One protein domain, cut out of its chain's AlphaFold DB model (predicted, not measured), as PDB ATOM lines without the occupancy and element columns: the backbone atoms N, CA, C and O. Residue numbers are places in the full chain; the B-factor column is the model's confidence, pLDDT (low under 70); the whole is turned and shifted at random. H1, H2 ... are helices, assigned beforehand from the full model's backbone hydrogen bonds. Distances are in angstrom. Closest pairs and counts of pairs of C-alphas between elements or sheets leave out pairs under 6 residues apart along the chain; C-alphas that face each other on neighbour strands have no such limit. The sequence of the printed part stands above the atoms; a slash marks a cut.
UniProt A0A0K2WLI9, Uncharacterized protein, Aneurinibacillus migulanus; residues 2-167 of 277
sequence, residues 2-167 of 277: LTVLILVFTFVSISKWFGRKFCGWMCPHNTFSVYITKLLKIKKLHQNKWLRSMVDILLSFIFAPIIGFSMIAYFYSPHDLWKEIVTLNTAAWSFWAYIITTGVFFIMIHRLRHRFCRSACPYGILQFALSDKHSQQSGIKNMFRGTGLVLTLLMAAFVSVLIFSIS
ATOM      1  N   LEU A   2      19.430  16.397  -7.830       85.12
ATOM      2  CA  LEU A   2      20.616  17.010  -8.462       85.12
ATOM      3  C   LEU A   2      21.157  18.239  -7.701       85.12
ATOM      4  O   LEU A   2      22.360  18.368  -7.504       85.12
ATOM      5  N   THR A   3      20.267  19.101  -7.209       84.31
ATOM      6  CA  THR A   3      20.616  20.300  -6.423       84.31
ATOM      7  C   THR A   3      21.383  19.974  -5.139       84.31
ATOM      8  O   THR A   3      22.413  20.583  -4.859       84.31
ATOM      9  N   VAL A   4      20.919  18.978  -4.380       88.44
ATOM     10  CA  VAL A   4      21.574  18.512  -3.145       88.44
ATOM     11  C   VAL A   4      22.961  17.962  -3.455       88.44
ATOM     12  O   VAL A   4      23.926  18.274  -2.762       88.44
ATOM     13  N   LEU A   5      23.071  17.185  -4.532       88.12
ATOM     14  CA  LEU A   5      24.329  16.590  -4.950       88.12
ATOM     15  C   LEU A   5      25.354  17.668  -5.335       88.12
ATOM     16  O   LEU A   5      26.484  17.635  -4.854       88.12
ATOM     17  N   ILE A   6      24.944  18.684  -6.100       89.31
ATOM     18  CA  ILE A   6      25.795  19.837  -6.429       89.31
ATOM     19  C   ILE A   6      26.240  20.579  -5.170       89.31
ATOM     20  O   ILE A   6      27.415  20.926  -5.065       89.31
ATOM     21  N   LEU A   7      25.349  20.797  -4.201       87.94
ATOM     22  CA  LEU A   7      25.685  21.481  -2.950       87.94
ATOM     23  C   LEU A   7      26.764  20.715  -2.173       87.94
ATOM     24  O   LEU A   7      27.773  21.300  -1.776       87.94
ATOM     25  N   VAL A   8      26.588  19.400  -2.009       87.69
ATOM     26  CA  VAL A   8      27.555  18.539  -1.312       87.69
ATOM     27  C   VAL A   8      28.899  18.525  -2.041       87.69
ATOM     28  O   VAL A   8      29.933  18.772  -1.419       87.69
ATOM     29  N   PHE A   9      28.903  18.301  -3.358       88.12
ATOM     30  CA  PHE A   9      30.140  18.294  -4.140       88.12
ATOM     31  C   PHE A   9      30.834  19.652  -4.119       88.12
ATOM     32  O   PHE A   9      32.044  19.700  -3.931       88.12
ATOM     33  N   THR A  10      30.090  20.754  -4.203       86.25
ATOM     34  CA  THR A  10      30.639  22.111  -4.083       86.25
ATOM     35  C   THR A  10      31.300  22.321  -2.719       86.25
ATOM     36  O   THR A  10      32.411  22.847  -2.644       86.25
ATOM     37  N   PHE A  11      30.676  21.861  -1.632       84.44
ATOM     38  CA  PHE A  11      31.262  21.957  -0.295       84.44
ATOM     39  C   PHE A  11      32.580  21.169  -0.181       84.44
ATOM     40  O   PHE A  11      33.573  21.682   0.348       84.44
ATOM     41  N   VAL A  12      32.621  19.945  -0.716       85.69
ATOM     42  CA  VAL A  12      33.835  19.111  -0.747       85.69
ATOM     43  C   VAL A  12      34.918  19.749  -1.628       85.69
ATOM     44  O   VAL A  12      36.074  19.840  -1.210       85.69
ATOM     45  N   SER A  13      34.542  20.267  -2.800       84.50
ATOM     46  CA  SER A  13      35.401  21.002  -3.736       84.50
ATOM     47  C   SER A  13      36.093  22.184  -3.084       84.50
ATOM     48  O   SER A  13      37.323  22.259  -3.075       84.50
ATOM     49  N   ILE A  14      35.321  23.070  -2.458       81.25
ATOM     50  CA  ILE A  14      35.848  24.257  -1.781       81.25
ATOM     51  C   ILE A  14      36.794  23.852  -0.647       81.25
ATOM     52  O   ILE A  14      37.870  24.438  -0.506       81.25
ATOM     53  N   SER A  15      36.421  22.829   0.128       81.38
ATOM     54  CA  SER A  15      37.242  22.314   1.229       81.38
ATOM     55  C   SER A  15      38.585  21.780   0.734       81.38
ATOM     56  O   SER A  15      39.609  22.002   1.374       81.38
ATOM     57  N   LYS A  16      38.614  21.144  -0.438       81.19
ATOM     58  CA  LYS A  16      39.841  20.619  -1.038       81.19
ATOM     59  C   LYS A  16      40.711  21.700  -1.671       81.19
ATOM     60  O   LYS A  16      41.931  21.686  -1.497       81.19
ATOM     61  N   TRP A  17      40.100  22.634  -2.399       79.38
ATOM     62  CA  TRP A  17      40.820  23.700  -3.094       79.38
ATOM     63  C   TRP A  17      41.381  24.713  -2.109       79.38
ATOM     64  O   TRP A  17      42.573  24.978  -2.122       79.38
ATOM     65  N   PHE A  18      40.549  25.259  -1.225       75.62
ATOM     66  CA  PHE A  18      40.922  26.379  -0.363       75.62
ATOM     67  C   PHE A  18      41.263  25.957   1.070       75.62
ATOM     68  O   PHE A  18      41.729  26.783   1.865       75.62
ATOM     69  N   GLY A  19      41.064  24.685   1.413       76.88
ATOM     70  CA  GLY A  19      41.243  24.175   2.765       76.88
ATOM     71  C   GLY A  19      40.224  24.761   3.741       76.88
ATOM     72  O   GLY A  19      39.137  25.207   3.378       76.88
ATOM     73  N   ARG A  20      40.623  24.862   5.013       75.75
ATOM     74  CA  ARG A  20      39.791  25.370   6.122       75.75
ATOM     75  C   ARG A  20      39.490  26.887   6.100       75.75
ATOM     76  O   ARG A  20      39.292  27.493   7.154       75.75
ATOM     77  N   LYS A  21      39.500  27.538   4.929       70.00
ATOM     78  CA  LYS A  21      39.194  28.978   4.799       70.00
ATOM     79  C   LYS A  21      37.722  29.283   5.050       70.00
ATOM     80  O   LYS A  21      37.425  30.360   5.551       70.00
ATOM     81  N   PHE A  22      36.823  28.330   4.812       68.38
ATOM     82  CA  PHE A  22      35.397  28.501   5.088       68.38
ATOM     83  C   PHE A  22      35.123  28.707   6.587       68.38
ATOM     84  O   PHE A  22      34.566  29.733   6.962       68.38
ATOM     85  N   CYS A  23      35.625  27.840   7.480       69.75
ATOM     86  CA  CYS A  23      35.563  28.119   8.924       69.75
ATOM     87  C   CYS A  23      36.379  29.363   9.333       69.75
ATOM     88  O   CYS A  23      36.158  29.907  10.408       69.75
ATOM     89  N   GLY A  24      37.338  29.805   8.513       65.69
ATOM     90  CA  GLY A  24      38.155  31.000   8.746       65.69
ATOM     91  C   GLY A  24      37.465  32.334   8.445       65.69
ATOM     92  O   GLY A  24      37.748  33.301   9.141       65.69
ATOM     93  N   TRP A  25      36.614  32.375   7.417       69.06
ATOM     94  CA  TRP A  25      35.989  33.596   6.891       69.06
ATOM     95  C   TRP A  25      34.461  33.586   6.983       69.06
ATOM     96  O   TRP A  25      33.873  34.603   7.337       69.06
ATOM     97  N   MET A  26      33.818  32.451   6.696       73.81
ATOM     98  CA  MET A  26      32.356  32.341   6.648       73.81
ATOM     99  C   MET A  26      31.735  32.153   8.034       73.81
ATOM    100  O   MET A  26      30.603  32.558   8.266       73.81
ATOM    101  N   CYS A  27      32.457  31.530   8.973       81.56
ATOM    102  CA  CYS A  27      31.951  31.316  10.328       81.56
ATOM    103  C   CYS A  27      32.067  32.615  11.146       81.56
ATOM    104  O   CYS A  27      33.192  32.967  11.519       81.56
ATOM    105  N   PRO A  28      30.954  33.298  11.489       77.25
ATOM    106  CA  PRO A  28      31.015  34.585  12.183       77.25
ATOM    107  C   PRO A  28      31.774  34.465  13.510       77.25
ATOM    108  O   PRO A  28      32.658  35.268  13.796       77.25
ATOM    109  N   HIS A  29      31.535  33.388  14.269       80.56
ATOM    110  CA  HIS A  29      32.208  33.112  15.545       80.56
ATOM    111  C   HIS A  29      33.746  33.098  15.444       80.56
ATOM    112  O   HIS A  29      34.440  33.766  16.224       80.56
ATOM    113  N   ASN A  30      34.301  32.360  14.478       83.19
ATOM    114  CA  ASN A  30      35.751  32.248  14.338       83.19
ATOM    115  C   ASN A  30      36.355  33.499  13.698       83.19
ATOM    116  O   ASN A  30      37.428  33.928  14.120       83.19
ATOM    117  N   THR A  31      35.661  34.106  12.735       83.38
ATOM    118  CA  THR A  31      36.078  35.364  12.114       83.38
ATOM    119  C   THR A  31      36.252  36.446  13.181       83.38
ATOM    120  O   THR A  31      37.347  37.000  13.311       83.38
ATOM    121  N   PHE A  32      35.251  36.664  14.042       83.56
ATOM    122  CA  PHE A  32      35.366  37.614  15.155       83.56
ATOM    123  C   PHE A  32      36.506  37.256  16.114       83.56
ATOM    124  O   PHE A  32      37.297  38.126  16.472       83.56
ATOM    125  N   SER A  33      36.670  35.975  16.460       81.69
ATOM    126  CA  SER A  33      37.776  35.520  17.318       81.69
ATOM    127  C   SER A  33      39.162  35.834  16.721       81.69
ATOM    128  O   SER A  33      40.089  36.204  17.451       81.69
ATOM    129  N   VAL A  34      39.321  35.722  15.394       83.88
ATOM    130  CA  VAL A  34      40.556  36.096  14.680       83.88
ATOM    131  C   VAL A  34      40.775  37.608  14.721       83.88
ATOM    132  O   VAL A  34      41.895  38.042  15.007       83.88
ATOM    133  N   TYR A  35      39.737  38.409  14.465       84.38
ATOM    134  CA  TYR A  35      39.826  39.871  14.524       84.38
ATOM    135  C   TYR A  35      40.174  40.367  15.929       84.38
ATOM    136  O   TYR A  35      41.126  41.135  16.069       84.38
ATOM    137  N   ILE A  36      39.505  39.851  16.967       83.81
ATOM    138  CA  ILE A  36      39.825  40.133  18.373       83.81
ATOM    139  C   ILE A  36      41.294  39.797  18.638       83.81
ATOM    140  O   ILE A  36      42.056  40.643  19.092       83.81
ATOM    141  N   THR A  37      41.746  38.595  18.274       81.81
ATOM    142  CA  THR A  37      43.135  38.177  18.521       81.81
ATOM    143  C   THR A  37      44.157  39.063  17.800       81.81
ATOM    144  O   THR A  37      45.224  39.330  18.356       81.81
ATOM    145  N   LYS A  38      43.859  39.536  16.582       84.19
ATOM    146  CA  LYS A  38      44.710  40.501  15.865       84.19
ATOM    147  C   LYS A  38      44.739  41.861  16.566       84.19
ATOM    148  O   LYS A  38      45.823  42.407  16.747       84.19
ATOM    149  N   LEU A  39      43.590  42.364  17.014       82.69
ATOM    150  CA  LEU A  39      43.482  43.627  17.751       82.69
ATOM    151  C   LEU A  39      44.266  43.574  19.075       82.69
ATOM    152  O   LEU A  39      45.036  44.476  19.394       82.69
ATOM    153  N   LEU A  40      44.166  42.459  19.805       79.88
ATOM    154  CA  LEU A  40      44.883  42.224  21.065       79.88
ATOM    155  C   LEU A  40      46.414  42.100  20.907       79.88
ATOM    156  O   LEU A  40      47.129  42.121  21.911       79.88
ATOM    157  N   LYS A  41      46.934  41.947  19.678       80.75
ATOM    158  CA  LYS A  41      48.379  41.898  19.377       80.75
ATOM    159  C   LYS A  41      48.992  43.271  19.076       80.75
ATOM    160  O   LYS A  41      50.207  43.355  18.902       80.75
ATOM    161  N   ILE A  42      48.197  44.341  19.016       83.88
ATOM    162  CA  ILE A  42      48.713  45.707  18.836       83.88
ATOM    163  C   ILE A  42      49.657  46.038  20.004       83.88
ATOM    164  O   ILE A  42      49.287  45.844  21.160       83.88
ATOM    165  N   LYS A  43      50.868  46.550  19.718       72.50
ATOM    166  CA  LYS A  43      51.941  46.776  20.717       72.50
ATOM    167  C   LYS A  43      51.453  47.486  21.991       72.50
ATOM    168  O   LYS A  43      51.763  47.024  23.084       72.50
ATOM    169  N   LYS A  44      50.633  48.538  21.849       69.81
ATOM    170  CA  LYS A  44      50.034  49.287  22.975       69.81
ATOM    171  C   LYS A  44      49.193  48.405  23.905       69.81
ATOM    172  O   LYS A  44      49.279  48.525  25.120       69.81
ATOM    173  N   LEU A  45      48.391  47.511  23.334       73.50
ATOM    174  CA  LEU A  45      47.495  46.633  24.084       73.50
ATOM    175  C   LEU A  45      48.221  45.385  24.601       73.50
ATOM    176  O   LEU A  45      47.842  44.813  25.615       73.50
ATOM    177  N   HIS A  46      49.296  44.981  23.924       73.50
ATOM    178  CA  HIS A  46      50.103  43.837  24.321       73.50
ATOM    179  C   HIS A  46      50.931  44.098  25.587       73.50
ATOM    180  O   HIS A  46      51.129  43.180  26.381       73.50
ATOM    181  N   GLN A  47      51.384  45.340  25.789       77.81
ATOM    182  CA  GLN A  47      52.193  45.729  26.949       77.81
ATOM    183  C   GLN A  47      51.401  45.734  28.264       77.81
ATOM    184  O   GLN A  47      51.955  45.396  29.306       77.81
ATOM    185  N   ASN A  48      50.106  46.058  28.230       85.56
ATOM    186  CA  ASN A  48      49.268  46.099  29.425       85.56
ATOM    187  C   ASN A  48      48.299  44.902  29.470       85.56
ATOM    188  O   ASN A  48      47.266  44.886  28.795       85.56
ATOM    189  N   LYS A  49      48.618  43.900  30.305       83.50
ATOM    190  CA  LYS A  49      47.809  42.675  30.471       83.50
ATOM    191  C   LYS A  49      46.369  42.963  30.906       83.50
ATOM    192  O   LYS A  49      45.460  42.273  30.446       83.50
ATOM    193  N   TRP A  50      46.157  43.968  31.756       86.88
ATOM    194  CA  TRP A  50      44.828  44.317  32.256       86.88
ATOM    195  C   TRP A  50      43.967  44.932  31.151       86.88
ATOM    196  O   TRP A  50      42.873  44.441  30.875       86.88
ATOM    197  N   LEU A  51      44.519  45.911  30.423       84.25
ATOM    198  CA  LEU A  51      43.835  46.539  29.289       84.25
ATOM    199  C   LEU A  51      43.490  45.507  28.204       84.25
ATOM    200  O   LEU A  51      42.392  45.521  27.655       84.25
ATOM    201  N   ARG A  52      44.393  44.552  27.942       82.62
ATOM    202  CA  ARG A  52      44.150  43.444  27.011       82.62
ATOM    203  C   ARG A  52      42.956  42.582  27.424       82.62
ATOM    204  O   ARG A  52      42.146  42.231  26.571       82.62
ATOM    205  N   SER A  53      42.865  42.226  28.705       85.12
ATOM    206  CA  SER A  53      41.766  41.406  29.223       85.12
ATOM    207  C   SER A  53      40.438  42.158  29.187       85.12
ATOM    208  O   SER A  53      39.423  41.580  28.810       85.12
ATOM    209  N   MET A  54      40.440  43.450  29.526       86.62
ATOM    210  CA  MET A  54      39.231  44.272  29.458       86.62
ATOM    211  C   MET A  54      38.717  44.431  28.032       86.62
ATOM    212  O   MET A  54      37.531  44.227  27.795       86.62
ATOM    213  N   VAL A  55      39.596  44.751  27.077       86.00
ATOM    214  CA  VAL A  55      39.204  44.895  25.668       86.00
ATOM    215  C   VAL A  55      38.649  43.583  25.121       86.00
ATOM    216  O   VAL A  55      37.673  43.603  24.382       86.00
ATOM    217  N   ASP A  56      39.229  42.443  25.502       86.12
ATOM    218  CA  ASP A  56      38.723  41.133  25.100       86.12
ATOM    219  C   ASP A  56      37.305  40.851  25.618       86.12
ATOM    220  O   ASP A  56      36.421  40.465  24.849       86.12
ATOM    221  N   ILE A  57      37.079  41.065  26.917       88.56
ATOM    222  CA  ILE A  57      35.765  40.869  27.539       88.56
ATOM    223  C   ILE A  57      34.749  41.831  26.923       88.56
ATOM    224  O   ILE A  57      33.667  41.395  26.543       88.56
ATOM    225  N   LEU A  58      35.112  43.105  26.755       90.19
ATOM    226  CA  LEU A  58      34.243  44.128  26.178       90.19
ATOM    227  C   LEU A  58      33.839  43.788  24.739       90.19
ATOM    228  O   LEU A  58      32.654  43.808  24.416       90.19
ATOM    229  N   LEU A  59      34.793  43.422  23.875       88.25
ATOM    230  CA  LEU A  59      34.473  43.033  22.497       88.25
ATOM    231  C   LEU A  59      33.635  41.754  22.456       88.25
ATOM    232  O   LEU A  59      32.688  41.671  21.677       88.25
ATOM    233  N   SER A  60      33.950  40.773  23.303       88.25
ATOM    234  CA  SER A  60      33.159  39.542  23.409       88.25
ATOM    235  C   SER A  60      31.726  39.839  23.856       88.25
ATOM    236  O   SER A  60      30.788  39.248  23.326       88.25
ATOM    237  N   PHE A  61      31.549  40.787  24.778       90.50
ATOM    238  CA  PHE A  61      30.250  41.218  25.288       90.50
ATOM    239  C   PHE A  61      29.426  41.994  24.253       90.50
ATOM    240  O   PHE A  61      28.208  41.907  24.270       90.50
ATOM    241  N   ILE A  62      30.070  42.701  23.319       90.56
ATOM    242  CA  ILE A  62      29.391  43.398  22.214       90.56
ATOM    243  C   ILE A  62      29.034  42.429  21.079       90.56
ATOM    244  O   ILE A  62      27.930  42.476  20.545       90.56
ATOM    245  N   PHE A  63      29.941  41.526  20.697       89.06
ATOM    246  CA  PHE A  63      29.722  40.647  19.543       89.06
ATOM    247  C   PHE A  63      28.820  39.445  19.839       89.06
ATOM    248  O   PHE A  63      28.068  39.022  18.961       89.06
ATOM    249  N   ALA A  64      28.854  38.894  21.055       91.56
ATOM    250  CA  ALA A  64      27.992  37.777  21.436       91.56
ATOM    251  C   ALA A  64      26.479  38.059  21.271       91.56
ATOM    252  O   ALA A  64      25.807  37.221  20.665       91.56
ATOM    253  N   PRO A  65      25.922  39.202  21.728       92.06
ATOM    254  CA  PRO A  65      24.507  39.511  21.529       92.06
ATOM    255  C   PRO A  65      24.149  39.735  20.062       92.06
ATOM    256  O   PRO A  65      23.077  39.318  19.649       92.06
ATOM    257  N   ILE A  66      25.051  40.290  19.246       92.31
ATOM    258  CA  ILE A  66      24.810  40.475  17.805       92.31
ATOM    259  C   ILE A  66      24.637  39.120  17.103       92.31
ATOM    260  O   ILE A  66      23.694  38.925  16.338       92.31
ATOM    261  N   ILE A  67      25.523  38.160  17.388       90.38
ATOM    262  CA  ILE A  67      25.434  36.812  16.808       90.38
ATOM    263  C   ILE A  67      24.211  36.070  17.359       90.38
ATOM    264  O   ILE A  67      23.499  35.422  16.596       90.38
ATOM    265  N   GLY A  68      23.944  36.189  18.664       91.81
ATOM    266  CA  GLY A  68      22.769  35.585  19.295       91.81
ATOM    267  C   GLY A  68      21.457  36.107  18.711       91.81
ATOM    268  O   GLY A  68      20.599  35.311  18.337       91.81
ATOM    269  N   PHE A  69      21.339  37.426  18.533       92.75
ATOM    270  CA  PHE A  69      20.192  38.061  17.886       92.75
ATOM    271  C   PHE A  69      20.016  37.551  16.457       92.75
ATOM    272  O   PHE A  69      18.934  37.095  16.106       92.75
ATOM    273  N   SER A  70      21.088  37.547  15.655       91.62
ATOM    274  CA  SER A  70      21.041  37.049  14.276       91.62
ATOM    275  C   SER A  70      20.599  35.587  14.189       91.62
ATOM    276  O   SER A  70      19.944  35.218  13.217       91.62
ATOM    277  N   MET A  71      20.964  34.752  15.165       91.31
ATOM    278  CA  MET A  71      20.600  33.336  15.164       91.31
ATOM    279  C   MET A  71      19.123  33.120  15.509       91.31
ATOM    280  O   MET A  71      18.466  32.316  14.857       91.31
ATOM    281  N   ILE A  72      18.582  33.846  16.490       92.94
ATOM    282  CA  ILE A  72      17.158  33.743  16.844       92.94
ATOM    283  C   ILE A  72      16.277  34.412  15.782       92.94
ATOM    284  O   ILE A  72      15.261  33.843  15.391       92.94
ATOM    285  N   ALA A  73      16.703  35.555  15.238       93.50
ATOM    286  CA  ALA A  73      16.007  36.269  14.164       93.50
ATOM    287  C   ALA A  73      15.889  35.462  12.856       93.50
ATOM    288  O   ALA A  73      15.091  35.804  11.990       93.50
ATOM    289  N   TYR A  74      16.679  34.396  12.691       91.75
ATOM    290  CA  TYR A  74      16.521  33.473  11.569       91.75
ATOM    291  C   TYR A  74      15.263  32.596  11.702       91.75
ATOM    292  O   TYR A  74      14.647  32.256  10.697       91.75
ATOM    293  N   PHE A  75      14.873  32.236  12.931       92.50
ATOM    294  CA  PHE A  75      13.718  31.370  13.206       92.50
ATOM    295  C   PHE A  75      12.477  32.136  13.681       92.50
ATOM    296  O   PHE A  75      11.380  31.582  13.675       92.50
ATOM    297  N   TYR A  76      12.640  33.387  14.111       93.06
ATOM    298  CA  TYR A  76      11.583  34.219  14.678       93.06
ATOM    299  C   TYR A  76      11.621  35.637  14.099       93.06
ATOM    300  O   TYR A  76      12.673  36.115  13.679       93.06
ATOM    301  N   SER A  77      10.475  36.322  14.092       92.56
ATOM    302  CA  SER A  77      10.344  37.687  13.573       92.56
ATOM    303  C   SER A  77      11.355  38.638  14.241       92.56
ATOM    304  O   SER A  77      11.338  38.791  15.468       92.56
ATOM    305  N   PRO A  78      12.232  39.319  13.471       92.75
ATOM    306  CA  PRO A  78      13.258  40.197  14.035       92.75
ATOM    307  C   PRO A  78      12.658  41.421  14.737       92.75
ATOM    308  O   PRO A  78      13.236  41.922  15.702       92.75
ATOM    309  N   HIS A  79      11.500  41.902  14.273       92.12
ATOM    310  CA  HIS A  79      10.826  43.061  14.855       92.12
ATOM    311  C   HIS A  79      10.248  42.753  16.235       92.12
ATOM    312  O   HIS A  79      10.371  43.572  17.147       92.12
ATOM    313  N   ASP A  80       9.645  41.576  16.392       91.50
ATOM    314  CA  ASP A  80       9.039  41.163  17.656       91.50
ATOM    315  C   ASP A  80      10.121  40.796  18.670       91.50
ATOM    316  O   ASP A  80      10.081  41.271  19.803       91.50
ATOM    317  N   LEU A  81      11.181  40.107  18.225       90.88
ATOM    318  CA  LEU A  81      12.357  39.835  19.053       90.88
ATOM    319  C   LEU A  81      12.969  41.120  19.617       90.88
ATOM    320  O   LEU A  81      13.275  41.204  20.803       90.88
ATOM    321  N   TRP A  82      13.147  42.141  18.772       92.56
ATOM    322  CA  TRP A  82      13.718  43.414  19.203       92.56
ATOM    323  C   TRP A  82      12.848  44.103  20.260       92.56
ATOM    324  O   TRP A  82      13.366  44.585  21.269       92.56
ATOM    325  N   LYS A  83      11.522  44.114  20.070       91.31
ATOM    326  CA  LYS A  83      10.580  44.669  21.053       91.31
ATOM    327  C   LYS A  83      10.631  43.909  22.373       91.31
ATOM    328  O   LYS A  83      10.659  44.542  23.424       91.31
ATOM    329  N   GLU A  84      10.669  42.581  22.336       90.25
ATOM    330  CA  GLU A  84      10.741  41.735  23.532       90.25
ATOM    331  C   GLU A  84      12.051  41.944  24.310       90.25
ATOM    332  O   GLU A  84      12.032  41.986  25.540       90.25
ATOM    333  N   ILE A  85      13.173  42.152  23.612       89.44
ATOM    334  CA  ILE A  85      14.475  42.455  24.226       89.44
ATOM    335  C   ILE A  85      14.464  43.835  24.893       89.44
ATOM    336  O   ILE A  85      14.930  43.967  26.022       89.44
ATOM    337  N   VAL A  86      13.933  44.860  24.219       91.62
ATOM    338  CA  VAL A  86      13.895  46.233  24.754       91.62
ATOM    339  C   VAL A  86      12.906  46.361  25.914       91.62
ATOM    340  O   VAL A  86      13.183  47.065  26.880       91.62
ATOM    341  N   THR A  87      11.767  45.667  25.843       89.50
ATOM    342  CA  THR A  87      10.750  45.676  26.908       89.50
ATOM    343  C   THR A  87      11.049  44.694  28.045       89.50
ATOM    344  O   THR A  87      10.316  44.685  29.029       89.50
ATOM    345  N   LEU A  88      12.124  43.896  27.938       88.31
ATOM    346  CA  LEU A  88      12.506  42.850  28.897       88.31
ATOM    347  C   LEU A  88      11.336  41.910  29.233       88.31
ATOM    348  O   LEU A  88      11.113  41.550  30.393       88.31
ATOM    349  N   ASN A  89      10.568  41.520  28.214       86.75
ATOM    350  CA  ASN A  89       9.394  40.679  28.404       86.75
ATOM    351  C   ASN A  89       9.799  39.223  28.692       86.75
ATOM    352  O   ASN A  89      10.017  38.422  27.783       86.75
ATOM    353  N   THR A  90       9.865  38.869  29.975       86.38
ATOM    354  CA  THR A  90      10.263  37.532  30.452       86.38
ATOM    355  C   THR A  90       9.223  36.439  30.210       86.38
ATOM    356  O   THR A  90       9.551  35.260  30.363       86.38
ATOM    357  N   ALA A  91       7.995  36.799  29.815       85.75
ATOM    358  CA  ALA A  91       6.950  35.837  29.465       85.75
ATOM    359  C   ALA A  91       7.166  35.215  28.075       85.75
ATOM    360  O   ALA A  91       6.665  34.125  27.799       85.75
ATOM    361  N   ALA A  92       7.918  35.886  27.198       87.88
ATOM    362  CA  ALA A  92       8.217  35.378  25.870       87.88
ATOM    363  C   ALA A  92       9.355  34.346  25.917       87.88
ATOM    364  O   ALA A  92      10.425  34.583  26.484       87.88
ATOM    365  N   TRP A  93       9.158  33.200  25.262       89.56
ATOM    366  CA  TRP A  93      10.197  32.171  25.147       89.56
ATOM    367  C   TRP A  93      11.415  32.676  24.352       89.56
ATOM    368  O   TRP A  93      12.551  32.305  24.658       89.56
ATOM    369  N   SER A  94      11.194  33.562  23.375       90.00
ATOM    370  CA  SER A  94      12.237  34.125  22.515       90.00
ATOM    371  C   SER A  94      13.236  34.980  23.303       90.00
ATOM    372  O   SER A  94      14.426  34.966  22.990       90.00
ATOM    373  N   PHE A  95      12.791  35.658  24.370       90.81
ATOM    374  CA  PHE A  95      13.666  36.413  25.271       90.81
ATOM    375  C   PHE A  95      14.678  35.495  25.974       90.81
ATOM    376  O   PHE A  95      15.886  35.737  25.929       90.81
ATOM    377  N   TRP A  96      14.206  34.393  26.565       92.25
ATOM    378  CA  TRP A  96      15.083  33.405  27.200       92.25
ATOM    379  C   TRP A  96      15.996  32.714  26.187       92.25
ATOM    380  O   TRP A  96      17.188  32.544  26.453       92.25
ATOM    381  N   ALA A  97      15.473  32.374  25.005       92.88
ATOM    382  CA  ALA A  97      16.269  31.811  23.921       92.88
ATOM    383  C   ALA A  97      17.402  32.760  23.496       92.88
ATOM    384  O   ALA A  97      18.537  32.312  23.320       92.88
ATOM    385  N   TYR A  98      17.134  34.065  23.403       93.62
ATOM    386  CA  TYR A  98      18.144  35.086  23.128       93.62
ATOM    387  C   TYR A  98      19.217  35.136  24.224       93.62
ATOM    388  O   TYR A  98      20.394  34.969  23.911       93.62
ATOM    389  N   ILE A  99      18.834  35.269  25.499       93.50
ATOM    390  CA  ILE A  99      19.788  35.349  26.620       93.50
ATOM    391  C   ILE A  99      20.690  34.110  26.687       93.50
ATOM    392  O   ILE A  99      21.913  34.237  26.800       93.50
ATOM    393  N   ILE A 100      20.110  32.912  26.569       94.81
ATOM    394  CA  ILE A 100      20.863  31.651  26.576       94.81
ATOM    395  C   ILE A 100      21.829  31.609  25.390       94.81
ATOM    396  O   ILE A 100      23.016  31.325  25.564       94.81
ATOM    397  N   THR A 101      21.351  31.937  24.188       92.69
ATOM    398  CA  THR A 101      22.164  31.899  22.965       92.69
ATOM    399  C   THR A 101      23.312  32.909  23.027       92.69
ATOM    400  O   THR A 101      24.453  32.573  22.699       92.69
ATOM    401  N   THR A 102      23.061  34.122  23.521       94.00
ATOM    402  CA  THR A 102      24.087  35.139  23.775       94.00
ATOM    403  C   THR A 102      25.117  34.658  24.794       94.00
ATOM    404  O   THR A 102      26.317  34.800  24.553       94.00
ATOM    405  N   GLY A 103      24.687  34.036  25.896       93.50
ATOM    406  CA  GLY A 103      25.586  33.467  26.902       93.50
ATOM    407  C   GLY A 103      26.488  32.367  26.335       93.50
ATOM    408  O   GLY A 103      27.702  32.379  26.555       93.50
ATOM    409  N   VAL A 104      25.923  31.462  25.530       92.44
ATOM    410  CA  VAL A 104      26.688  30.422  24.825       92.44
ATOM    411  C   VAL A 104      27.727  31.063  23.908       92.44
ATOM    412  O   VAL A 104      28.917  30.771  24.044       92.44
ATOM    413  N   PHE A 105      27.332  31.988  23.026       90.31
ATOM    414  CA  PHE A 105      28.280  32.644  22.121       90.31
ATOM    415  C   PHE A 105      29.348  33.456  22.856       90.31
ATOM    416  O   PHE A 105      30.503  33.457  22.426       90.31
ATOM    417  N   PHE A 106      29.017  34.079  23.986       91.88
ATOM    418  CA  PHE A 106      29.989  34.774  24.824       91.88
ATOM    419  C   PHE A 106      31.076  33.819  25.330       91.88
ATOM    420  O   PHE A 106      32.264  34.067  25.118       91.88
ATOM    421  N   ILE A 107      30.693  32.673  25.909       90.38
ATOM    422  CA  ILE A 107      31.647  31.643  26.360       90.38
ATOM    423  C   ILE A 107      32.473  31.126  25.178       90.38
ATOM    424  O   ILE A 107      33.689  30.912  25.290       90.38
ATOM    425  N   MET A 108      31.836  30.955  24.021       86.94
ATOM    426  CA  MET A 108      32.510  30.498  22.818       86.94
ATOM    427  C   MET A 108      33.560  31.488  22.311       86.94
ATOM    428  O   MET A 108      34.641  31.050  21.917       86.94
ATOM    429  N   ILE A 109      33.285  32.793  22.283       86.44
ATOM    430  CA  ILE A 109      34.224  33.824  21.796       86.44
ATOM    431  C   ILE A 109      35.303  34.129  22.837       86.44
ATOM    432  O   ILE A 109      36.464  34.325  22.482       86.44
ATOM    433  N   HIS A 110      34.952  34.133  24.120       85.56
ATOM    434  CA  HIS A 110      35.890  34.497  25.173       85.56
ATOM    435  C   HIS A 110      36.841  33.339  25.523       85.56
ATOM    436  O   HIS A 110      38.062  33.503  25.516       85.56
ATOM    437  N   ARG A 111      36.303  32.134  25.776       84.31
ATOM    438  CA  ARG A 111      37.076  31.001  26.322       84.31
ATOM    439  C   ARG A 111      37.492  29.973  25.273       84.31
ATOM    440  O   ARG A 111      38.629  29.501  25.294       84.31
ATOM    441  N   LEU A 112      36.581  29.579  24.382       82.75
ATOM    442  CA  LEU A 112      36.826  28.462  23.458       82.75
ATOM    443  C   LEU A 112      37.570  28.894  22.184       82.75
ATOM    444  O   LEU A 112      38.487  28.189  21.756       82.75
ATOM    445  N   ARG A 113      37.210  30.037  21.586       82.88
ATOM    446  CA  ARG A 113      37.788  30.593  20.346       82.88
ATOM    447  C   ARG A 113      38.088  29.501  19.310       82.88
ATOM    448  O   ARG A 113      37.209  28.751  18.900       82.88
ATOM    449  N   HIS A 114      39.360  29.350  18.940       76.62
ATOM    450  CA  HIS A 114      39.827  28.405  17.931       76.62
ATOM    451  C   HIS A 114      39.769  26.934  18.367       76.62
ATOM    452  O   HIS A 114      39.833  26.060  17.501       76.62
ATOM    453  N   ARG A 115      39.666  26.633  19.674       80.81
ATOM    454  CA  ARG A 115      39.510  25.246  20.141       80.81
ATOM    455  C   ARG A 115      38.178  24.680  19.675       80.81
ATOM    456  O   ARG A 115      38.178  23.586  19.126       80.81
ATOM    457  N   PHE A 116      37.093  25.451  19.764       82.81
ATOM    458  CA  PHE A 116      35.779  24.999  19.303       82.81
ATOM    459  C   PHE A 116      35.805  24.557  17.833       82.81
ATOM    460  O   PHE A 116      35.418  23.436  17.511       82.81
ATOM    461  N   CYS A 117      36.355  25.389  16.944       77.81
ATOM    462  CA  CYS A 117      36.434  25.074  15.515       77.81
ATOM    463  C   CYS A 117      37.369  23.904  15.180       77.81
ATOM    464  O   CYS A 117      37.305  23.385  14.069       77.81
ATOM    465  N   ARG A 118      38.275  23.519  16.087       76.88
ATOM    466  CA  ARG A 118      39.184  22.382  15.890       76.88
ATOM    467  C   ARG A 118      38.614  21.080  16.457       76.88
ATOM    468  O   ARG A 118      38.866  20.046  15.856       76.88
ATOM    469  N   SER A 119      37.910  21.119  17.589       78.88
ATOM    470  CA  SER A 119      37.540  19.906  18.334       78.88
ATOM    471  C   SER A 119      36.044  19.620  18.428       78.88
ATOM    472  O   SER A 119      35.685  18.476  18.655       78.88
ATOM    473  N   ALA A 120      35.177  20.626  18.298       83.44
ATOM    474  CA  ALA A 120      33.739  20.470  18.547       83.44
ATOM    475  C   ALA A 120      32.873  20.820  17.329       83.44
ATOM    476  O   ALA A 120      31.779  20.290  17.178       83.44
ATOM    477  N   CYS A 121      33.348  21.697  16.439       85.56
ATOM    478  CA  CYS A 121      32.606  22.062  15.238       85.56
ATOM    479  C   CYS A 121      32.641  20.918  14.205       85.56
ATOM    480  O   CYS A 121      33.724  20.636  13.677       85.56
ATOM    481  N   PRO A 122      31.491  20.318  13.836       85.50
ATOM    482  CA  PRO A 122      31.456  19.209  12.880       85.50
ATOM    483  C   PRO A 122      31.987  19.632  11.505       85.50
ATOM    484  O   PRO A 122      32.754  18.903  10.879       85.50
ATOM    485  N   TYR A 123      31.686  20.863  11.078       81.56
ATOM    486  CA  TYR A 123      32.215  21.428   9.834       81.56
ATOM    487  C   TYR A 123      33.739  21.569   9.858       81.56
ATOM    488  O   TYR A 123      34.401  21.278   8.866       81.56
ATOM    489  N   GLY A 124      34.306  21.991  10.991       80.19
ATOM    490  CA  GLY A 124      35.752  22.142  11.143       80.19
ATOM    491  C   GLY A 124      36.495  20.810  11.053       80.19
ATOM    492  O   GLY A 124      37.570  20.754  10.454       80.19
ATOM    493  N   ILE A 125      35.900  19.746  11.599       84.19
ATOM    494  CA  ILE A 125      36.427  18.377  11.546       84.19
ATOM    495  C   ILE A 125      36.337  17.828  10.119       84.19
ATOM    496  O   ILE A 125      37.337  17.359   9.580       84.19
ATOM    497  N   LEU A 126      35.174  17.957   9.475       84.00
ATOM    498  CA  LEU A 126      34.962  17.493   8.104       84.00
ATOM    499  C   LEU A 126      35.922  18.177   7.118       84.00
ATOM    500  O   LEU A 126      36.555  17.520   6.297       84.00
ATOM    501  N   GLN A 127      36.097  19.496   7.236       81.06
ATOM    502  CA  GLN A 127      37.043  20.237   6.396       81.06
ATOM    503  C   GLN A 127      38.496  19.868   6.671       81.06
ATOM    504  O   GLN A 127      39.313  19.920   5.759       81.06
ATOM    505  N   PHE A 128      38.833  19.511   7.910       80.19
ATOM    506  CA  PHE A 128      40.168  19.027   8.235       80.19
ATOM    507  C   PHE A 128      40.437  17.652   7.611       80.19
ATOM    508  O   PHE A 128      41.517  17.452   7.074       80.19
ATOM    509  N   ALA A 129      39.453  16.749   7.618       83.62
ATOM    510  CA  ALA A 129      39.572  15.434   6.990       83.62
ATOM    511  C   ALA A 129      39.696  15.504   5.454       83.62
ATOM    512  O   ALA A 129      40.369  14.673   4.855       83.62
ATOM    513  N   LEU A 130      39.061  16.496   4.818       81.69
ATOM    514  CA  LEU A 130      39.049  16.664   3.355       81.69
ATOM    515  C   LEU A 130      40.171  17.566   2.806       81.69
ATOM    516  O   LEU A 130      40.390  17.597   1.593       81.69
ATOM    517  N   SER A 131      40.837  18.346   3.661       76.62
ATOM    518  CA  SER A 131      41.865  19.312   3.262       76.62
ATOM    519  C   SER A 131      43.262  18.721   3.406       76.62
ATOM    520  O   SER A 131      43.631  18.234   4.469       76.62
ATOM    521  N   ASP A 132      44.100  18.921   2.391       72.50
ATOM    522  CA  ASP A 132      45.523  18.593   2.455       72.50
ATOM    523  C   ASP A 132      46.355  19.749   3.022       72.50
ATOM    524  O   ASP A 132      45.948  20.917   3.008       72.50
ATOM    525  N   LYS A 133      47.578  19.445   3.480       68.50
ATOM    526  CA  LYS A 133      48.530  20.450   3.998       68.50
ATOM    527  C   LYS A 133      48.822  21.563   2.978       68.50
ATOM    528  O   LYS A 133      49.014  22.714   3.362       68.50
ATOM    529  N   HIS A 134      48.794  21.236   1.684       65.94
ATOM    530  CA  HIS A 134      49.033  22.181   0.586       65.94
ATOM    531  C   HIS A 134      47.772  22.916   0.101       65.94
ATOM    532  O   HIS A 134      47.882  23.859  -0.689       65.94
ATOM    533  N   SER A 135      46.579  22.551   0.591       66.88
ATOM    534  CA  SER A 135      45.311  23.182   0.192       66.88
ATOM    535  C   SER A 135      45.275  24.681   0.501       66.88
ATOM    536  O   SER A 135      44.789  25.475  -0.297       66.88
ATOM    537  N   GLN A 136      45.852  25.123   1.623       64.62
ATOM    538  CA  GLN A 136      45.739  26.526   2.043       64.62
ATOM    539  C   GLN A 136      46.587  27.513   1.224       64.62
ATOM    540  O   GLN A 136      46.168  28.661   1.036       64.62
ATOM    541  N   GLN A 137      47.763  27.086   0.749       65.12
ATOM    542  CA  GLN A 137      48.751  27.955   0.094       65.12
ATOM    543  C   GLN A 137      48.606  28.004  -1.430       65.12
ATOM    544  O   GLN A 137      48.979  28.994  -2.047       65.12
ATOM    545  N   SER A 138      48.069  26.955  -2.054       65.62
ATOM    546  CA  SER A 138      48.069  26.796  -3.515       65.62
ATOM    547  C   SER A 138      46.664  26.595  -4.081       65.62
ATOM    548  O   SER A 138      46.475  25.800  -4.994       65.62
ATOM    549  N   GLY A 139      45.664  27.304  -3.547       69.12
ATOM    550  CA  GLY A 139      44.262  26.927  -3.753       69.12
ATOM    551  C   GLY A 139      43.802  26.828  -5.210       69.12
ATOM    552  O   GLY A 139      43.277  25.793  -5.610       69.12
ATOM    553  N   ILE A 140      44.098  27.834  -6.041       76.38
ATOM    554  CA  ILE A 140      43.783  27.787  -7.484       76.38
ATOM    555  C   ILE A 140      44.622  26.717  -8.196       76.38
ATOM    556  O   ILE A 140      44.131  26.011  -9.068       76.38
ATOM    557  N   LYS A 141      45.882  26.528  -7.797       78.19
ATOM    558  CA  LYS A 141      46.759  25.511  -8.394       78.19
ATOM    559  C   LYS A 141      46.272  24.088  -8.091       78.19
ATOM    560  O   LYS A 141      46.396  23.210  -8.936       78.19
ATOM    561  N   ASN A 142      45.678  23.872  -6.918       78.50
ATOM    562  CA  ASN A 142      45.090  22.592  -6.520       78.50
ATOM    563  C   ASN A 142      43.794  22.290  -7.275       78.50
ATOM    564  O   ASN A 142      43.447  21.124  -7.428       78.50
ATOM    565  N   MET A 143      43.113  23.314  -7.794       79.88
ATOM    566  CA  MET A 143      41.973  23.151  -8.697       79.88
ATOM    567  C   MET A 143      42.381  22.408  -9.981       79.88
ATOM    568  O   MET A 143      41.631  21.582 -10.486       79.88
ATOM    569  N   PHE A 144      43.605  22.628 -10.466       81.81
ATOM    570  CA  PHE A 144      44.116  22.037 -11.707       81.81
ATOM    571  C   PHE A 144      45.112  20.887 -11.495       81.81
ATOM    572  O   PHE A 144      45.829  20.519 -12.424       81.81
ATOM    573  N   ARG A 145      45.198  20.302 -10.289       80.19
ATOM    574  CA  ARG A 145      46.195  19.256  -9.997       80.19
ATOM    575  C   ARG A 145      45.607  18.044  -9.276       80.19
ATOM    576  O   ARG A 145      44.871  18.177  -8.299       80.19
ATOM    577  N   GLY A 146      45.982  16.852  -9.750       83.75
ATOM    578  CA  GLY A 146      45.637  15.563  -9.145       83.75
ATOM    579  C   GLY A 146      44.138  15.406  -8.890       83.75
ATOM    580  O   GLY A 146      43.299  15.731  -9.727       83.75
ATOM    581  N   THR A 147      43.789  14.962  -7.687       81.75
ATOM    582  CA  THR A 147      42.402  14.714  -7.278       81.75
ATOM    583  C   THR A 147      41.557  15.996  -7.166       81.75
ATOM    584  O   THR A 147      40.343  15.909  -6.987       81.75
ATOM    585  N   GLY A 148      42.161  17.189  -7.202       82.94
ATOM    586  CA  GLY A 148      41.426  18.454  -7.281       82.94
ATOM    587  C   GLY A 148      40.862  18.725  -8.677       82.94
ATOM    588  O   GLY A 148      39.742  19.217  -8.767       82.94
ATOM    589  N   LEU A 149      41.573  18.298  -9.728       87.00
ATOM    590  CA  LEU A 149      41.132  18.392 -11.124       87.00
ATOM    591  C   LEU A 149      39.992  17.417 -11.440       87.00
ATOM    592  O   LEU A 149      39.041  17.758 -12.130       87.00
ATOM    593  N   VAL A 150      40.029  16.208 -10.880       89.38
ATOM    594  CA  VAL A 150      38.905  15.260 -11.015       89.38
ATOM    595  C   VAL A 150      37.618  15.867 -10.452       89.38
ATOM    596  O   VAL A 150      36.549  15.774 -11.050       89.38
ATOM    597  N   LEU A 151      37.734  16.530  -9.304       88.06
ATOM    598  CA  LEU A 151      36.603  17.114  -8.602       88.06
ATOM    599  C   LEU A 151      36.048  18.357  -9.316       88.06
ATOM    600  O   LEU A 151      34.836  18.557  -9.326       88.06
ATOM    601  N   THR A 152      36.902  19.161  -9.960       88.38
ATOM    602  CA  THR A 152      36.459  20.295 -10.788       88.38
ATOM    603  C   THR A 152      35.742  19.840 -12.044       88.38
ATOM    604  O   THR A 152      34.690  20.393 -12.352       88.38
ATOM    605  N   LEU A 153      36.259  18.820 -12.734       92.00
ATOM    606  CA  LEU A 153      35.616  18.253 -13.920       92.00
ATOM    607  C   LEU A 153      34.237  17.684 -13.585       92.00
ATOM    608  O   LEU A 153      33.261  17.967 -14.274       92.00
ATOM    609  N   LEU A 154      34.140  16.940 -12.486       91.44
ATOM    610  CA  LEU A 154      32.877  16.391 -12.012       91.44
ATOM    611  C   LEU A 154      31.888  17.502 -11.613       91.44
ATOM    612  O   LEU A 154      30.707  17.426 -11.948       91.44
ATOM    613  N   MET A 155      32.356  18.566 -10.954       90.69
ATOM    614  CA  MET A 155      31.508  19.714 -10.620       90.69
ATOM    615  C   MET A 155      31.027  20.446 -11.882       90.69
ATOM    616  O   MET A 155      29.852  20.793 -11.971       90.69
ATOM    617  N   ALA A 156      31.902  20.632 -12.875       91.56
ATOM    618  CA  ALA A 156      31.547  21.223 -14.161       91.56
ATOM    619  C   ALA A 156      30.504  20.376 -14.907       91.56
ATOM    620  O   ALA A 156      29.555  20.934 -15.455       91.56
ATOM    621  N   ALA A 157      30.621  19.045 -14.861       93.00
ATOM    622  CA  ALA A 157      29.634  18.138 -15.437       93.00
ATOM    623  C   ALA A 157      28.259  18.291 -14.766       93.00
ATOM    624  O   ALA A 157      27.263  18.484 -15.458       93.00
ATOM    625  N   PHE A 158      28.185  18.286 -13.429       92.69
ATOM    626  CA  PHE A 158      26.896  18.458 -12.747       92.69
ATOM    627  C   PHE A 158      26.274  19.834 -12.968       92.69
ATOM    628  O   PHE A 158      25.063  19.928 -13.156       92.69
ATOM    629  N   VAL A 159      27.086  20.891 -12.979       90.88
ATOM    630  CA  VAL A 159      26.607  22.245 -13.281       90.88
ATOM    631  C   VAL A 159      26.114  22.328 -14.726       90.88
ATOM    632  O   VAL A 159      25.049  22.886 -14.958       90.88
ATOM    633  N   SER A 160      26.819  21.718 -15.681       91.69
ATOM    634  CA  SER A 160      26.386  21.650 -17.080       91.69
ATOM    635  C   SER A 160      25.053  20.913 -17.228       91.69
ATOM    636  O   SER A 160      24.148  21.435 -17.872       91.69
ATOM    637  N   VAL A 161      24.885  19.765 -16.564       91.19
ATOM    638  CA  VAL A 161      23.615  19.018 -16.551       91.19
ATOM    639  C   VAL A 161      22.491  19.842 -15.922       91.19
ATOM    640  O   VAL A 161      21.374  19.830 -16.428       91.19
ATOM    641  N   LEU A 162      22.764  20.583 -14.843       89.12
ATOM    642  CA  LEU A 162      21.763  21.439 -14.209       89.12
ATOM    643  C   LEU A 162      21.366  22.613 -15.110       89.12
ATOM    644  O   LEU A 162      20.179  22.874 -15.264       89.12
ATOM    645  N   ILE A 163      22.332  23.284 -15.743       88.38
ATOM    646  CA  ILE A 163      22.064  24.366 -16.701       88.38
ATOM    647  C   ILE A 163      21.262  23.831 -17.887       88.38
ATOM    648  O   ILE A 163      20.274  24.443 -18.277       88.38
ATOM    649  N   PHE A 164      21.643  22.671 -18.423       89.56
ATOM    650  CA  PHE A 164      20.903  22.013 -19.493       89.56
ATOM    651  C   PHE A 164      19.471  21.680 -19.057       89.56
ATOM    652  O   PHE A 164      18.522  22.036 -19.744       89.56
ATOM    653  N   SER A 165      19.295  21.096 -17.869       84.81
ATOM    654  CA  SER A 165      17.975  20.774 -17.319       84.81
ATOM    655  C   SER A 165      17.104  22.010 -17.097       84.81
ATOM    656  O   SER A 165      15.895  21.924 -17.290       84.81
ATOM    657  N   ILE A 166      17.686  23.136 -16.676       83.62
ATOM    658  CA  ILE A 166      16.960  24.404 -16.535       83.62
ATOM    659  C   ILE A 166      16.597  24.951 -17.917       83.62
ATOM    660  O   ILE A 166      15.461  25.363 -18.125       83.62
ATOM    661  N   SER A 167      17.522  24.899 -18.877       80.69
ATOM    662  CA  SER A 167      17.295  25.357 -20.253       80.69
ATOM    663  C   SER A 167      16.200  24.555 -20.970       80.69
ATOM    664  O   SER A 167      15.443  25.106 -21.761       80.69
TER     665      SER A 167
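This is residues 2 to 167 of the 277 residues of an uncharacterized protein of Aneurinibacillus migulanus (UniProt A0A0K2WLI9). Two separate upright groups of helices stand with open space between them, joined near one level by a narrow bridge of short helices, H2, H8 and H9. One group is a bundle of H3, H5 and H7, with short H4 near one end of H5 and H6 across the far end of H7; the other is the pair H1 and H11, side by side, with short H10 at one end. The printed part has 166 residues with eleven named helices, H1 to H11 in order along the chain, and no named strand; the class is all helix. The whole is loose, with a radius of gyration of the C-alphas of 20.6 A, and flat, spanning 53 by 45 by 24 A.

H1, residues 2 to 18, touches H11, residues 147 to 167, closest at the C-alphas of Ser 13 and Leu 151, 6.3 A, at a shallow tilt of 31 degrees, opposite ways. With residues 16 to 18 alone H1 touches H10, residues 139 to 143, closest at the C-alphas of Trp 17 and Gly 139, 4.8 A. H10 and H11 touch only at the corner, closest at the C-alphas of Met 143 and Leu 149, 5.4 A. With residues 12 to 16 alone H1 touches H9, residues 122 to 130; the closest C-alphas, of Ser 15 and Gln 127, are 5.6 A apart, and the tilt of 68 degrees is steep, only just short of about perpendicular. H2, residues 21 to 25, is close to H9 but not clearly touching, with the C-alphas of Cys 23 and Gly 124 closest at 6.4 A. H2 touches H3, residues 28 to 39, only at the corner, closest at the C-alphas of Trp 25 and Thr 31, 5.5 A. H3, H5, residues 49 to 72, and H7, residues 93 to 112, form an up and down bundle, each running against the one before it. H3 and H5 touch at a shallow tilt of 19 degrees, closest at the C-alphas of Ile 36 and Asp 56, 6.9 A. H5 and H7 touch with 28 pairs of C-alphas within 8 A, closest at those of Gly 68 and Thr 102, 4.7 A; their tilt of 38 degrees is only just steep. H4, residues 43 to 47, and H5 only just touch, with 3 pairs within 8 A and only at the corner; the closest C-alphas, of Leu 45 and Arg 52, are 5.5 A apart. H6, residues 78 to 86, touches H7 about perpendicular at 83 degrees, closest at the C-alphas of Ile 85 and Phe 95, 6.2 A. H8, residues 114 to 119, touches H9 only at the corner, closest at the C-alphas of Cys 117 and Gly 124, 5.3 A. H1 is apart from H5 and H7, and so is H11. Every O i to N i+4 pair is within hydrogen-bond range in H1, H2, H3, H4, H6, H7, H8, H9 and H10, against 18 of 20 in H5 and 16 of 17 in H11.

H1 begins at C-alpha 2, (20.616, 17.010, -8.462), and is 23.8 A long from first to last C-alpha. H3 measures 16.4 A. H5, the longest helix, runs 34.7 A from C-alpha 49 at (47.809, 42.675, 30.471). H7 measures 26.9 A. H11 measures 30.2 A and ends at C-alpha 167, (17.295, 25.357, -20.253).

The C-alphas farthest apart, of Asn 48 and Ser 167, are 62.6 A apart. The printed part has no cut and no long link. The mean pLDDT of the printed part is 84.5; residues 22 to 25, 44 and 133 to 139 are under 70.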